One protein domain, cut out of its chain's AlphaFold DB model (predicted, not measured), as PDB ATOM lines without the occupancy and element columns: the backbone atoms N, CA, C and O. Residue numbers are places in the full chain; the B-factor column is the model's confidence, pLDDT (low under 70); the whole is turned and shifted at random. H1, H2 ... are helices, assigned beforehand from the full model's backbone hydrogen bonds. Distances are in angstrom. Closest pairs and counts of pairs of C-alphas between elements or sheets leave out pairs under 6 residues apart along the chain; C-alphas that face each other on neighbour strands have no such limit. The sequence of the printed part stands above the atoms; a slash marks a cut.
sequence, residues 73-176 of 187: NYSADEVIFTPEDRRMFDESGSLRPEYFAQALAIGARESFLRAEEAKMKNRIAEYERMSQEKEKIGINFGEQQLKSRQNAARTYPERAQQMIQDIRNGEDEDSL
ATOM      1  N   ASN A  73      -7.552  24.187  -6.922       83.19
ATOM      2  CA  ASN A  73      -6.634  24.537  -5.842       83.19
ATOM      3  C   ASN A  73      -5.450  23.579  -5.864       83.19
ATOM      4  O   ASN A  73      -5.612  22.411  -5.522       83.19
ATOM      5  N   TYR A  74      -4.286  24.091  -6.249       87.69
ATOM      6  CA  TYR A  74      -3.044  23.337  -6.201       87.69
ATOM      7  C   TYR A  74      -2.317  23.606  -4.884       87.69
ATOM      8  O   TYR A  74      -2.107  24.759  -4.495       87.69
ATOM      9  N   SER A  75      -1.926  22.542  -4.199       88.06
ATOM     10  CA  SER A  75      -1.121  22.612  -2.984       88.06
ATOM     11  C   SER A  75       0.345  22.946  -3.287       88.06
ATOM     12  O   SER A  75       0.836  22.761  -4.404       88.06
ATOM     13  N   ALA A  76       1.068  23.415  -2.268       88.00
ATOM     14  CA  ALA A  76       2.513  23.614  -2.360       88.00
ATOM     15  C   ALA A  76       3.245  22.301  -2.683       88.00
ATOM     16  O   ALA A  76       4.203  22.305  -3.447       88.00
ATOM     17  N   ASP A  77       2.768  21.173  -2.156       86.06
ATOM     18  CA  ASP A  77       3.311  19.848  -2.448       86.06
ATOM     19  C   ASP A  77       3.214  19.505  -3.948       86.06
ATOM     20  O   ASP A  77       4.207  19.130  -4.575       86.06
ATOM     21  N   GLU A  78       2.053  19.715  -4.569       85.69
ATOM     22  CA  GLU A  78       1.844  19.464  -6.004       85.69
ATOM     23  C   GLU A  78       2.672  20.392  -6.903       85.69
ATOM     24  O   GLU A  78       3.102  19.995  -7.987       85.69
ATOM     25  N   VAL A  79       2.890  21.633  -6.463       86.25
ATOM     26  CA  VAL A  79       3.471  22.682  -7.308       86.25
ATOM     27  C   VAL A  79       4.948  22.900  -7.061       86.25
ATOM     28  O   VAL A  79       5.617  23.338  -7.982       86.25
ATOM     29  N   ILE A  80       5.477  22.646  -5.864       86.06
ATOM     30  CA  ILE A  80       6.847  23.017  -5.481       86.06
ATOM     31  C   ILE A  80       7.762  21.802  -5.446       86.06
ATOM     32  O   ILE A  80       8.878  21.899  -5.968       86.06
ATOM     33  N   PHE A  81       7.294  20.688  -4.880       84.56
ATOM     34  CA  PHE A  81       8.132  19.546  -4.531       84.56
ATOM     35  C   PHE A  81       8.509  18.721  -5.761       84.56
ATOM     36  O   PHE A  81       7.662  18.375  -6.587       84.56
ATOM     37  N   THR A  82       9.785  18.357  -5.860       85.62
ATOM     38  CA  THR A  82      10.249  17.311  -6.781       85.62
ATOM     39  C   THR A  82      10.083  15.912  -6.163       85.62
ATOM     40  O   THR A  82       9.826  15.783  -4.960       85.62
ATOM     41  N   PRO A  83      10.242  14.825  -6.945       84.81
ATOM     42  CA  PRO A  83      10.305  13.474  -6.387       84.81
ATOM     43  C   PRO A  83      11.385  13.306  -5.306       84.81
ATOM     44  O   PRO A  83      11.176  12.568  -4.345       84.81
ATOM     45  N   GLU A  84      12.520  13.993  -5.435       82.06
ATOM     46  CA  GLU A  84      13.599  14.011  -4.444       82.06
ATOM     47  C   GLU A  84      13.189  14.778  -3.187       82.06
ATOM     48  O   GLU A  84      13.344  14.245  -2.088       82.06
ATOM     49  N   ASP A  85      12.584  15.964  -3.334       86.12
ATOM     50  CA  ASP A  85      12.059  16.734  -2.198       86.12
ATOM     51  C   ASP A  85      11.084  15.878  -1.370       86.12
ATOM     52  O   ASP A  85      11.164  15.854  -0.146       86.12
ATOM     53  N   ARG A  86      10.218  15.087  -2.018       89.69
ATOM     54  CA  ARG A  86       9.245  14.206  -1.337       89.69
ATOM     55  C   ARG A  86       9.886  13.076  -0.529       89.69
ATOM     56  O   ARG A  86       9.259  12.560   0.396       89.69
ATOM     57  N   ARG A  87      11.117  12.679  -0.865       87.06
ATOM     58  CA  ARG A  87      11.902  11.712  -0.074       87.06
ATOM     59  C   ARG A  87      12.547  12.363   1.146       87.06
ATOM     60  O   ARG A  87      12.776  11.680   2.136       87.06
ATOM     61  N   MET A  88      12.858  13.654   1.059       87.50
ATOM     62  CA  MET A  88      13.572  14.403   2.095       87.50
ATOM     63  C   MET A  88      12.625  15.055   3.101       87.50
ATOM     64  O   MET A  88      12.905  15.063   4.298       87.50
ATOM     65  N   PHE A  89      11.511  15.594   2.617       92.75
ATOM     66  CA  PHE A  89      10.597  16.444   3.366       92.75
ATOM     67  C   PHE A  89       9.194  15.831   3.443       92.75
ATOM     68  O   PHE A  89       8.787  15.020   2.601       92.75
ATOM     69  N   ASP A  90       8.447  16.215   4.471       93.31
ATOM     70  CA  ASP A  90       6.996  16.058   4.510       93.31
ATOM     71  C   ASP A  90       6.283  17.240   3.826       93.31
ATOM     72  O   ASP A  90       6.913  18.205   3.392       93.31
ATOM     73  N   GLU A  91       4.953  17.179   3.739       89.38
ATOM     74  CA  GLU A  91       4.127  18.214   3.098       89.38
ATOM     75  C   GLU A  91       4.229  19.591   3.786       89.38
ATOM     76  O   GLU A  91       3.954  20.612   3.162       89.38
ATOM     77  N   SER A  92       4.665  19.643   5.053       92.38
ATOM     78  CA  SER A  92       4.907  20.895   5.785       92.38
ATOM     79  C   SER A  92       6.271  21.522   5.470       92.38
ATOM     80  O   SER A  92       6.596  22.604   5.967       92.38
ATOM     81  N   GLY A  93       7.097  20.835   4.674       92.31
ATOM     82  CA  GLY A  93       8.477  21.217   4.393       92.31
ATOM     83  C   GLY A  93       9.445  20.892   5.528       92.31
ATOM     84  O   GLY A  93      10.579  21.369   5.504       92.31
ATOM     85  N   SER A  94       9.024  20.111   6.526       95.44
ATOM     86  CA  SER A  94       9.914  19.629   7.585       95.44
ATOM     87  C   SER A  94      10.714  18.432   7.077       95.44
ATOM     88  O   SER A  94      10.193  17.611   6.320       95.44
ATOM     89  N   LEU A  95      11.985  18.319   7.472       92.94
ATOM     90  CA  LEU A  95      12.789  17.149   7.121       92.94
ATOM     91  C   LEU A  95      12.228  15.907   7.806       92.94
ATOM     92  O   LEU A  95      11.966  15.903   9.010       92.94
ATOM     93  N   ARG A  96      12.104  14.829   7.038       94.56
ATOM     94  CA  ARG A  96      11.698  13.533   7.566       94.56
ATOM     95  C   ARG A  96      12.755  13.026   8.554       94.56
ATOM     96  O   ARG A  96      13.942  13.034   8.207       94.56
ATOM     97  N   PRO A  97      12.370  12.558   9.757       94.44
ATOM     98  CA  PRO A  97      13.324  12.084  10.759       94.44
ATOM     99  C   PRO A  97      14.270  10.996  10.234       94.44
ATOM    100  O   PRO A  97      15.463  11.010  10.535       94.44
ATOM    101  N   GLU A  98      13.757  10.086   9.403       93.25
ATOM    102  CA  GLU A  98      14.527   9.018   8.767       93.25
ATOM    103  C   GLU A  98      15.613   9.554   7.823       93.25
ATOM    104  O   GLU A  98      16.757   9.098   7.877       93.25
ATOM    105  N   TYR A  99      15.290  10.568   7.014       91.44
ATOM    106  CA  TYR A  99      16.252  11.209   6.120       91.44
ATOM    107  C   TYR A  99      17.295  11.995   6.915       91.44
ATOM    108  O   TYR A  99      18.488  11.922   6.625       91.44
ATOM    109  N   PHE A 100      16.862  12.710   7.955       88.44
ATOM    110  CA  PHE A 100      17.747  13.480   8.825       88.44
ATOM    111  C   PHE A 100      18.792  12.582   9.503       88.44
ATOM    112  O   PHE A 100      19.990  12.861   9.435       88.44
ATOM    113  N   ALA A 101      18.359  11.465  10.099       90.88
ATOM    114  CA  ALA A 101      19.252  10.504  10.742       90.88
ATOM    115  C   ALA A 101      20.222   9.852   9.740       90.88
ATOM    116  O   ALA A 101      21.419   9.744  10.019       90.88
ATOM    117  N   GLN A 102      19.731   9.467   8.557       91.06
ATOM    118  CA  GLN A 102      20.568   8.899   7.500       91.06
ATOM    119  C   GLN A 102      21.621   9.899   7.009       91.06
ATOM    120  O   GLN A 102      22.790   9.541   6.878       91.06
ATOM    121  N   ALA A 103      21.227  11.150   6.762       84.88
ATOM    122  CA  ALA A 103      22.117  12.192   6.272       84.88
ATOM    123  C   ALA A 103      23.245  12.492   7.273       84.88
ATOM    124  O   ALA A 103      24.405  12.618   6.875       84.88
ATOM    125  N   LEU A 104      22.941  12.538   8.575       88.88
ATOM    126  CA  LEU A 104      23.966  12.667   9.615       88.88
ATOM    127  C   LEU A 104      24.924  11.467   9.632       88.88
ATOM    128  O   LEU A 104      26.136  11.656   9.725       88.88
ATOM    129  N   ALA A 105      24.405  10.244   9.488       88.38
ATOM    130  CA  ALA A 105      25.219   9.026   9.481       88.38
ATOM    131  C   ALA A 105      26.215   8.967   8.306       88.38
ATOM    132  O   ALA A 105      27.292   8.392   8.447       88.38
ATOM    133  N   ILE A 106      25.889   9.590   7.168       88.88
ATOM    134  CA  ILE A 106      26.777   9.695   5.995       88.88
ATOM    135  C   ILE A 106      27.647  10.965   5.998       88.88
ATOM    136  O   ILE A 106      28.320  11.254   5.009       88.88
ATOM    137  N   GLY A 107      27.659  11.719   7.103       85.19
ATOM    138  CA  GLY A 107      28.563  12.852   7.317       85.19
ATOM    139  C   GLY A 107      28.007  14.228   6.945       85.19
ATOM    140  O   GLY A 107      28.776  15.193   6.884       85.19
ATOM    141  N   ALA A 108      26.697  14.368   6.708       84.50
ATOM    142  CA  ALA A 108      26.088  15.686   6.544       84.50
ATOM    143  C   ALA A 108      26.156  16.484   7.855       84.50
ATOM    144  O   ALA A 108      26.084  15.940   8.956       84.50
ATOM    145  N   ARG A 109      26.270  17.810   7.742       89.88
ATOM    146  CA  ARG A 109      26.255  18.701   8.907       89.88
ATOM    147  C   ARG A 109      24.819  18.985   9.324       89.88
ATOM    148  O   ARG A 109      24.006  19.370   8.490       89.88
ATOM    149  N   GLU A 110      24.533  18.910  10.620       92.25
ATOM    150  CA  GLU A 110      23.208  19.249  11.158       92.25
ATOM    151  C   GLU A 110      22.757  20.662  10.754       92.25
ATOM    152  O   GLU A 110      21.615  20.870  10.351       92.25
ATOM    153  N   SER A 111      23.672  21.635  10.802       86.81
ATOM    154  CA  SER A 111      23.388  23.015  10.397       86.81
ATOM    155  C   SER A 111      22.986  23.138   8.928       86.81
ATOM    156  O   SER A 111      22.147  23.974   8.601       86.81
ATOM    157  N   PHE A 112      23.539  22.296   8.051       89.56
ATOM    158  CA  PHE A 112      23.148  22.237   6.645       89.56
ATOM    159  C   PHE A 112      21.729  21.677   6.492       89.56
ATOM    160  O   PHE A 112      20.913  22.272   5.797       89.56
ATOM    161  N   LEU A 113      21.400  20.596   7.205       87.50
ATOM    162  CA  LEU A 113      20.058  20.001   7.177       87.50
ATOM    163  C   LEU A 113      18.988  20.986   7.675       87.50
ATOM    164  O   LEU A 113      17.976  21.186   7.010       87.50
ATOM    165  N   ARG A 114      19.247  21.685   8.787       91.25
ATOM    166  CA  ARG A 114      18.340  22.730   9.294       91.25
ATOM    167  C   ARG A 114      18.183  23.903   8.319       91.25
ATOM    168  O   ARG A 114      17.101  24.479   8.232       91.25
ATOM    169  N   ALA A 115      19.240  24.263   7.587       89.75
ATOM    170  CA  ALA A 115      19.171  25.311   6.571       89.75
ATOM    171  C   ALA A 115      18.302  24.893   5.371       89.75
ATOM    172  O   ALA A 115      17.494  25.695   4.903       89.75
ATOM    173  N   GLU A 116      18.418  23.645   4.906       88.69
ATOM    174  CA  GLU A 116      17.570  23.119   3.828       88.69
ATOM    175  C   GLU A 116      16.096  23.021   4.248       88.69
ATOM    176  O   GLU A 116      15.212  23.400   3.479       88.69
ATOM    177  N   GLU A 117      15.816  22.623   5.491       94.62
ATOM    178  CA  GLU A 117      14.461  22.661   6.057       94.62
ATOM    179  C   GLU A 117      13.886  24.083   6.084       94.62
ATOM    180  O   GLU A 117      12.783  24.329   5.594       94.62
ATOM    181  N   ALA A 118      14.650  25.052   6.601       94.00
ATOM    182  CA  ALA A 118      14.228  26.449   6.634       94.00
ATOM    183  C   ALA A 118      13.962  26.998   5.221       94.00
ATOM    184  O   ALA A 118      12.981  27.706   4.992       94.00
ATOM    185  N   LYS A 119      14.805  26.636   4.249       92.56
ATOM    186  CA  LYS A 119      14.632  27.008   2.843       92.56
ATOM    187  C   LYS A 119      13.357  26.411   2.250       92.56
ATOM    188  O   LYS A 119      12.640  27.130   1.554       92.56
ATOM    189  N   MET A 120      13.053  25.141   2.521       93.38
ATOM    190  CA  MET A 120      11.816  24.517   2.047       93.38
ATOM    191  C   MET A 120      10.581  25.190   2.654       93.38
ATOM    192  O   MET A 120       9.677  25.588   1.920       93.38
ATOM    193  N   LYS A 121      10.580  25.429   3.969       95.81
ATOM    194  CA  LYS A 121       9.495  26.145   4.660       95.81
ATOM    195  C   LYS A 121       9.264  27.543   4.093       95.81
ATOM    196  O   LYS A 121       8.124  27.920   3.833       95.81
ATOM    197  N   ASN A 122      10.337  28.282   3.809       94.75
ATOM    198  CA  ASN A 122      10.238  29.591   3.164       94.75
ATOM    199  C   ASN A 122       9.646  29.505   1.748       94.75
ATOM    200  O   ASN A 122       8.847  30.361   1.379       94.75
ATOM    201  N   ARG A 123       9.991  28.475   0.960       93.88
ATOM    202  CA  ARG A 123       9.404  28.261  -0.379       93.88
ATOM    203  C   ARG A 123       7.898  28.001  -0.303       93.88
ATOM    204  O   ARG A 123       7.161  28.557  -1.113       93.88
ATOM    205  N   ILE A 124       7.453  27.187   0.655       94.31
ATOM    206  CA  ILE A 124       6.027  26.899   0.879       94.31
ATOM    207  C   ILE A 124       5.288  28.176   1.282       94.31
ATOM    208  O   ILE A 124       4.312  28.544   0.632       94.31
ATOM    209  N   ALA A 125       5.796  28.895   2.287       95.12
ATOM    210  CA  ALA A 125       5.182  30.135   2.759       95.12
ATOM    211  C   ALA A 125       5.083  31.192   1.647       95.12
ATOM    212  O   ALA A 125       4.059  31.859   1.499       95.12
ATOM    213  N   GLU A 126       6.126  31.319   0.824       94.44
ATOM    214  CA  GLU A 126       6.126  32.235  -0.314       94.44
ATOM    215  C   GLU A 126       5.098  31.834  -1.377       94.44
ATOM    216  O   GLU A 126       4.370  32.685  -1.888       94.44
ATOM    217  N   TYR A 127       4.982  30.541  -1.689       94.25
ATOM    218  CA  TYR A 127       3.959  30.048  -2.610       94.25
ATOM    219  C   TYR A 127       2.543  30.329  -2.109       94.25
ATOM    220  O   TYR A 127       1.698  30.772  -2.888       94.25
ATOM    221  N   GLU A 128       2.271  30.100  -0.826       93.31
ATOM    222  CA  GLU A 128       0.963  30.370  -0.226       93.31
ATOM    223  C   GLU A 128       0.633  31.863  -0.270       93.31
ATOM    224  O   GLU A 128      -0.457  32.245  -0.706       93.31
ATOM    225  N   ARG A 129       1.596  32.717   0.098       95.06
ATOM    226  CA  ARG A 129       1.466  34.176   0.025       95.06
ATOM    227  C   ARG A 129       1.156  34.635  -1.400       95.06
ATOM    228  O   ARG A 129       0.181  35.356  -1.621       95.06
ATOM    229  N   MET A 130       1.943  34.180  -2.374       93.56
ATOM    230  CA  MET A 130       1.759  34.531  -3.783       93.56
ATOM    231  C   MET A 130       0.440  33.997  -4.342       93.56
ATOM    232  O   MET A 130      -0.237  34.704  -5.087       93.56
ATOM    233  N   SER A 131       0.028  32.792  -3.947       90.62
ATOM    234  CA  SER A 131      -1.263  32.220  -4.343       90.62
ATOM    235  C   SER A 131      -2.424  33.088  -3.869       90.62
ATOM    236  O   SER A 131      -3.293  33.428  -4.671       90.62
ATOM    237  N   GLN A 132      -2.396  33.542  -2.613       90.88
ATOM    238  CA  GLN A 132      -3.417  34.443  -2.069       90.88
ATOM    239  C   GLN A 132      -3.420  35.813  -2.764       90.88
ATOM    240  O   GLN A 132      -4.480  36.381  -3.033       90.88
ATOM    241  N   GLU A 133      -2.247  36.376  -3.060       90.62
ATOM    242  CA  GLU A 133      -2.138  37.658  -3.766       90.62
ATOM    243  C   GLU A 133      -2.677  37.574  -5.194       90.62
ATOM    244  O   GLU A 133      -3.435  38.444  -5.630       90.62
ATOM    245  N   LYS A 134      -2.342  36.502  -5.911       88.69
ATOM    246  CA  LYS A 134      -2.816  36.266  -7.275       88.69
ATOM    247  C   LYS A 134      -4.311  35.943  -7.306       88.69
ATOM    248  O   LYS A 134      -5.019  36.454  -8.172       88.69
ATOM    249  N   GLU A 135      -4.841  35.230  -6.317       87.25
ATOM    250  CA  GLU A 135      -6.280  34.968  -6.194       87.25
ATOM    251  C   GLU A 135      -7.109  36.255  -6.044       87.25
ATOM    252  O   GLU A 135      -8.179  36.407  -6.656       87.25
ATOM    253  N   LYS A 136      -6.590  37.249  -5.311       86.06
ATOM    254  CA  LYS A 136      -7.239  38.568  -5.194       86.06
ATOM    255  C   LYS A 136      -7.438  39.227  -6.550       86.06
ATOM    256  O   LYS A 136      -8.480  39.852  -6.743       86.06
ATOM    257  N   ILE A 137      -6.515  39.024  -7.489       84.94
ATOM    258  CA  ILE A 137      -6.633  39.557  -8.850       84.94
ATOM    259  C   ILE A 137      -7.266  38.586  -9.853       84.94
ATOM    260  O   ILE A 137      -7.371  38.895 -11.037       84.94
ATOM    261  N   GLY A 138      -7.744  37.436  -9.375       83.25
ATOM    262  CA  GLY A 138      -8.353  36.414 -10.213       83.25
ATOM    263  C   GLY A 138      -7.327  35.671 -11.059       83.25
ATOM    264  O   GLY A 138      -7.643  35.364 -12.197       83.25
ATOM    265  N   ILE A 139      -6.120  35.407 -10.540       85.94
ATOM    266  CA  ILE A 139      -5.064  34.588 -11.161       85.94
ATOM    267  C   ILE A 139      -4.802  33.320 -10.335       85.94
ATOM    268  O   ILE A 139      -4.544  33.412  -9.138       85.94
ATOM    269  N   ASN A 140      -4.832  32.139 -10.969       88.56
ATOM    270  CA  ASN A 140      -4.505  30.870 -10.318       88.56
ATOM    271  C   ASN A 140      -2.993  30.627 -10.403       88.56
ATOM    272  O   ASN A 140      -2.480  30.111 -11.397       88.56
ATOM    273  N   PHE A 141      -2.273  31.043  -9.360       89.81
ATOM    274  CA  PHE A 141      -0.813  30.960  -9.322       89.81
ATOM    275  C   PHE A 141      -0.293  29.522  -9.377       89.81
ATOM    276  O   PHE A 141       0.678  29.248 -10.079       89.81
ATOM    277  N   GLY A 142      -0.954  28.597  -8.677       89.06
ATOM    278  CA  GLY A 142      -0.593  27.182  -8.693       89.06
ATOM    279  C   GLY A 142      -0.676  26.580 -10.090       89.06
ATOM    280  O   GLY A 142       0.261  25.919 -10.539       89.06
ATOM    281  N   GLU A 143      -1.744  26.897 -10.825       88.19
ATOM    282  CA  GLU A 143      -1.885  26.463 -12.212       88.19
ATOM    283  C   GLU A 143      -0.808  27.077 -13.120       88.19
ATOM    284  O   GLU A 143      -0.225  26.369 -13.940       88.19
ATOM    285  N   GLN A 144      -0.506  28.374 -12.959       87.19
ATOM    286  CA  GLN A 144       0.544  29.060 -13.723       87.19
ATOM    287  C   GLN A 144       1.914  28.400 -13.506       87.19
ATOM    288  O   GLN A 144       2.637  28.129 -14.464       87.19
ATOM    289  N   GLN A 145       2.255  28.087 -12.254       87.44
ATOM    290  CA  GLN A 145       3.508  27.422 -11.898       87.44
ATOM    291  C   GLN A 145       3.578  25.995 -12.449       87.44
ATOM    292  O   GLN A 145       4.598  25.602 -13.022       87.44
ATOM    293  N   LEU A 146       2.494  25.222 -12.332       83.69
ATOM    294  CA  LEU A 146       2.441  23.861 -12.862       83.69
ATOM    295  C   LEU A 146       2.581  23.850 -14.390       83.69
ATOM    296  O   LEU A 146       3.374  23.080 -14.932       83.69
ATOM    297  N   LYS A 147       1.863  24.742 -15.079       81.00
ATOM    298  CA  LYS A 147       1.965  24.920 -16.531       81.00
ATOM    299  C   LYS A 147       3.381  25.327 -16.941       81.00
ATOM    300  O   LYS A 147       3.946  24.700 -17.829       81.00
ATOM    301  N   SER A 148       3.992  26.296 -16.257       77.25
ATOM    302  CA  SER A 148       5.379  26.718 -16.506       77.25
ATOM    303  C   SER A 148       6.369  25.548 -16.403       77.25
ATOM    304  O   SER A 148       7.170  25.325 -17.313       77.25
ATOM    305  N   ARG A 149       6.250  24.717 -15.358       70.88
ATOM    306  CA  ARG A 149       7.078  23.511 -15.177       70.88
ATOM    307  C   ARG A 149       6.870  22.472 -16.269       70.88
ATOM    308  O   ARG A 149       7.847  21.944 -16.793       70.88
ATOM    309  N   GLN A 150       5.616  22.190 -16.625       69.00
ATOM    310  CA  GLN A 150       5.313  21.305 -17.750       69.00
ATOM    311  C   GLN A 150       5.937  21.857 -19.034       69.00
ATOM    312  O   GLN A 150       6.543  21.110 -19.790       69.00
ATOM    313  N   ASN A 151       5.861  23.167 -19.262       62.66
ATOM    314  CA  ASN A 151       6.344  23.796 -20.486       62.66
ATOM    315  C   ASN A 151       7.869  23.826 -20.606       62.66
ATOM    316  O   ASN A 151       8.385  23.671 -21.712       62.66
ATOM    317  N   ALA A 152       8.590  23.937 -19.487       60.47
ATOM    318  CA  ALA A 152      10.039  23.742 -19.458       60.47
ATOM    319  C   ALA A 152      10.454  22.340 -19.955       60.47
ATOM    320  O   ALA A 152      11.577  22.162 -20.422       60.47
ATOM    321  N   ALA A 153       9.539  21.366 -19.902       54.56
ATOM    322  CA  ALA A 153       9.730  20.003 -20.388       54.56
ATOM    323  C   ALA A 153       9.094  19.721 -21.772       54.56
ATOM    324  O   ALA A 153       9.162  18.584 -22.238       54.56
ATOM    325  N   ARG A 154       8.472  20.711 -22.438       54.72
ATOM    326  CA  ARG A 154       7.606  20.505 -23.620       54.72
ATOM    327  C   ARG A 154       8.182  20.950 -24.966       54.72
ATOM    328  O   ARG A 154       9.092  21.778 -25.079       54.72
ATOM    329  N   THR A 155       7.570  20.418 -26.024       57.97
ATOM    330  CA  THR A 155       7.871  20.734 -27.430       57.97
ATOM    331  C   THR A 155       7.163  22.016 -27.907       57.97
ATOM    332  O   THR A 155       6.344  22.603 -27.202       57.97
ATOM    333  N   TYR A 156       7.525  22.513 -29.095       51.31
ATOM    334  CA  TYR A 156       7.101  23.815 -29.642       51.31
ATOM    335  C   TYR A 156       5.569  24.083 -29.657       51.31
ATOM    336  O   TYR A 156       5.170  25.178 -29.260       51.31
ATOM    337  N   PRO A 157       4.684  23.126 -30.017       52.75
ATOM    338  CA  PRO A 157       3.235  23.376 -30.092       52.75
ATOM    339  C   PRO A 157       2.572  23.645 -28.732       52.75
ATOM    340  O   PRO A 157       1.612  24.407 -28.634       52.75
ATOM    341  N   GLU A 158       3.090  23.047 -27.662       52.25
ATOM    342  CA  GLU A 158       2.503  23.156 -26.323       52.25
ATOM    343  C   GLU A 158       2.870  24.494 -25.655       52.25
ATOM    344  O   GLU A 158       2.072  25.057 -24.906       52.25
ATOM    345  N   ARG A 159       4.033  25.068 -26.007       54.94
ATOM    346  CA  ARG A 159       4.406  26.446 -25.632       54.94
ATOM    347  C   ARG A 159       3.444  27.481 -26.218       54.94
ATOM    348  O   ARG A 159       3.150  28.482 -25.571       54.94
ATOM    349  N   ALA A 160       2.899  27.217 -27.401       54.41
ATOM    350  CA  ALA A 160       1.982  28.131 -28.067       54.41
ATOM    351  C   ALA A 160       0.573  28.138 -27.434       54.41
ATOM    352  O   ALA A 160      -0.061  29.189 -27.343       54.41
ATOM    353  N   GLN A 161       0.100  27.003 -26.903       58.47
ATOM    354  CA  GLN A 161      -1.136  26.961 -26.104       58.47
ATOM    355  C   GLN A 161      -0.999  27.715 -24.774       58.47
ATOM    356  O   GLN A 161      -1.951  28.354 -24.328       58.47
ATOM    357  N   GLN A 162       0.187  27.687 -24.161       57.41
ATOM    358  CA  GLN A 162       0.464  28.476 -22.964       57.41
ATOM    359  C   GLN A 162       0.497  29.972 -23.256       57.41
ATOM    360  O   GLN A 162      -0.076  30.729 -22.488       57.41
ATOM    361  N   MET A 163       1.082  30.395 -24.377       61.31
ATOM    362  CA  MET A 163       1.074  31.803 -24.777       61.31
ATOM    363  C   MET A 163      -0.355  32.355 -24.844       61.31
ATOM    364  O   MET A 163      -0.622  33.463 -24.395       61.31
ATOM    365  N   ILE A 164      -1.315  31.550 -25.313       59.31
ATOM    366  CA  ILE A 164      -2.737  31.917 -25.277       59.31
ATOM    367  C   ILE A 164      -3.225  32.093 -23.831       59.31
ATOM    368  O   ILE A 164      -3.992  33.014 -23.559       59.31
ATOM    369  N   GLN A 165      -2.792  31.248 -22.895       59.06
ATOM    370  CA  GLN A 165      -3.111  31.386 -21.473       59.06
ATOM    371  C   GLN A 165      -2.429  32.607 -20.829       59.06
ATOM    372  O   GLN A 165      -3.079  33.295 -20.051       59.06
ATOM    373  N   ASP A 166      -1.179  32.911 -21.168       61.69
ATOM    374  CA  ASP A 166      -0.418  34.047 -20.630       61.69
ATOM    375  C   ASP A 166      -0.956  35.383 -21.171       61.69
ATOM    376  O   ASP A 166      -1.201  36.313 -20.403       61.69
ATOM    377  N   ILE A 167      -1.329  35.429 -22.456       61.88
ATOM    378  CA  ILE A 167      -2.105  36.528 -23.058       61.88
ATOM    379  C   ILE A 167      -3.460  36.679 -22.350       61.88
ATOM    380  O   ILE A 167      -3.892  37.791 -22.047       61.88
ATOM    381  N   ARG A 168      -4.147  35.570 -22.033       59.72
ATOM    382  CA  ARG A 168      -5.395  35.593 -21.236       59.72
ATOM    383  C   ARG A 168      -5.168  36.012 -19.777       59.72
ATOM    384  O   ARG A 168      -6.119  36.455 -19.127       59.72
ATOM    385  N   ASN A 169      -3.949  35.872 -19.264       62.31
ATOM    386  CA  ASN A 169      -3.536  36.309 -17.932       62.31
ATOM    387  C   ASN A 169      -3.026  37.759 -17.916       62.31
ATOM    388  O   ASN A 169      -2.847  38.310 -16.830       62.31
ATOM    389  N   GLY A 170      -2.861  38.389 -19.084       59.38
ATOM    390  CA  GLY A 170      -2.471  39.791 -19.201       59.38
ATOM    391  C   GLY A 170      -0.980  40.064 -19.150       59.38
ATOM    392  O   GLY A 170      -0.602  41.152 -18.725       59.38
ATOM    393  N   GLU A 171      -0.143  39.094 -19.516       60.62
ATOM    394  CA  GLU A 171       1.283  39.363 -19.711       60.62
ATOM    395  C   GLU A 171       1.494  40.227 -20.967       60.62
ATOM    396  O   GLU A 171       0.789  40.061 -21.968       60.62
ATOM    397  N   ASP A 172       2.431  41.181 -20.893       51.97
ATOM    398  CA  ASP A 172       2.786  42.057 -22.016       51.97
ATOM    399  C   ASP A 172       3.313  41.218 -23.187       51.97
ATOM    400  O   ASP A 172       4.124  40.314 -22.980       51.97
ATOM    401  N   GLU A 173       2.887  41.523 -24.419       51.50
ATOM    402  CA  GLU A 173       3.292  40.767 -25.620       51.50
ATOM    403  C   GLU A 173       4.825  40.707 -25.774       51.50
ATOM    404  O   GLU A 173       5.354  39.668 -26.156       51.50
ATOM    405  N   ASP A 174       5.545  41.758 -25.360       52.22
ATOM    406  CA  ASP A 174       7.017  41.832 -25.394       52.22
ATOM    407  C   ASP A 174       7.712  40.951 -24.338       52.22
ATOM    408  O   ASP A 174       8.926  40.745 -24.385       52.22
ATOM    409  N   SER A 175       6.958  40.450 -23.358       48.69
ATOM    410  CA  SER A 175       7.448  39.542 -22.316       48.69
ATOM    411  C   SER A 175       7.249  38.064 -22.673       48.69
ATOM    412  O   SER A 175       7.783  37.182 -21.994       48.69
ATOM    413  N   LEU A 176       6.519  37.790 -23.759       52.72
ATOM    414  CA  LEU A 176       6.280  36.444 -24.257       52.72
ATOM    415  C   LEU A 176       7.518  35.927 -25.009       52.72
ATOM    416  O   LEU A 176       8.198  36.677 -25.707       52.72
TER     417      LEU A 176
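Overview. This is residues 73 to 176 of the 187 residues of an uncharacterized protein of Merismopedia glauca CCAP 1448/3 (UniProt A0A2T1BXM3). One long straight helix, H4, makes a long side of an elongated, loosely built model; a helical hairpin, H5 and H6, folds away from the last part of H4, and H1 sits in the corner between H4 and H5. From H1 the short helices H2 and H3 lead away from the hairpin toward the beginning of H4, with H3 and H6 far out at opposite ends. The printed part has 104 residues with six named helices, H1 to H6 in chain order, and no named strand; the class is all helix. The whole is loose, with a radius of gyration of the C-alphas of 17.3 A and spans of 51 by 32 by 23 A.

Along the chain. H4, residues 110 to 136, is the longest helix at 39.6 A; it runs from C-alpha 110 at (23.208, 19.249, 11.158) to C-alpha 136 at (-7.239, 38.568, -5.194). H5 holds residues 141 to 152, 16.5 A, and H6 residues 156 to 169, 20.2 A, ending with C-alpha 169 at (-3.536, 36.309, -17.932). H1, residues 76 to 80, begins with C-alpha 76 at (2.513, 23.614, -2.360). H2 holds residues 83 to 88, and H3 residues 97 to 105, 12.3 A.

Arrangement. H4 touches H5 with residues 130 to 135 alone, at a steep tilt of 66 degrees, opposite ways; the closest C-alphas, of Ser 131 and Phe 141, are 5.2 A apart. H5 is the hub, touching H1, H4 and H6. H5 and H6 form a hairpin at a shallow tilt of 22 degrees, opposite ways, with the closest C-alphas, of Asn 151 and Arg 159, 6.1 A apart. H1 touches H4, closest at the C-alphas of Ala 76 and Ile 124, 5.8 A, and H5, closest at those of Val 79 and Leu 146, also 5.8 A. H2 and H3 only just touch, with 3 pairs of C-alphas within 8 A, the closest those of Met 88 and Tyr 99 at 5.8 A, and stand about perpendicular at 79 degrees. H3 and H4 are close but not clearly touching, with the C-alphas of Leu 104 and Glu 110 6.8 A apart. H2 and H4 are apart, as are H4 and H6. Every O i to N i+4 pair is within hydrogen-bond range in H1, H2, H3, H4 and H5, and 9 of 10 are in H6.

Size, cuts and confidence. The two C-alphas farthest apart, those of Ala 105 and Glu 173, are 52.2 A apart. The printed part has no cut and no long link between named helices. Residues 152 to 157 stand free. The mean pLDDT of the printed part is 80.8; residues 150 to 176 are under 70.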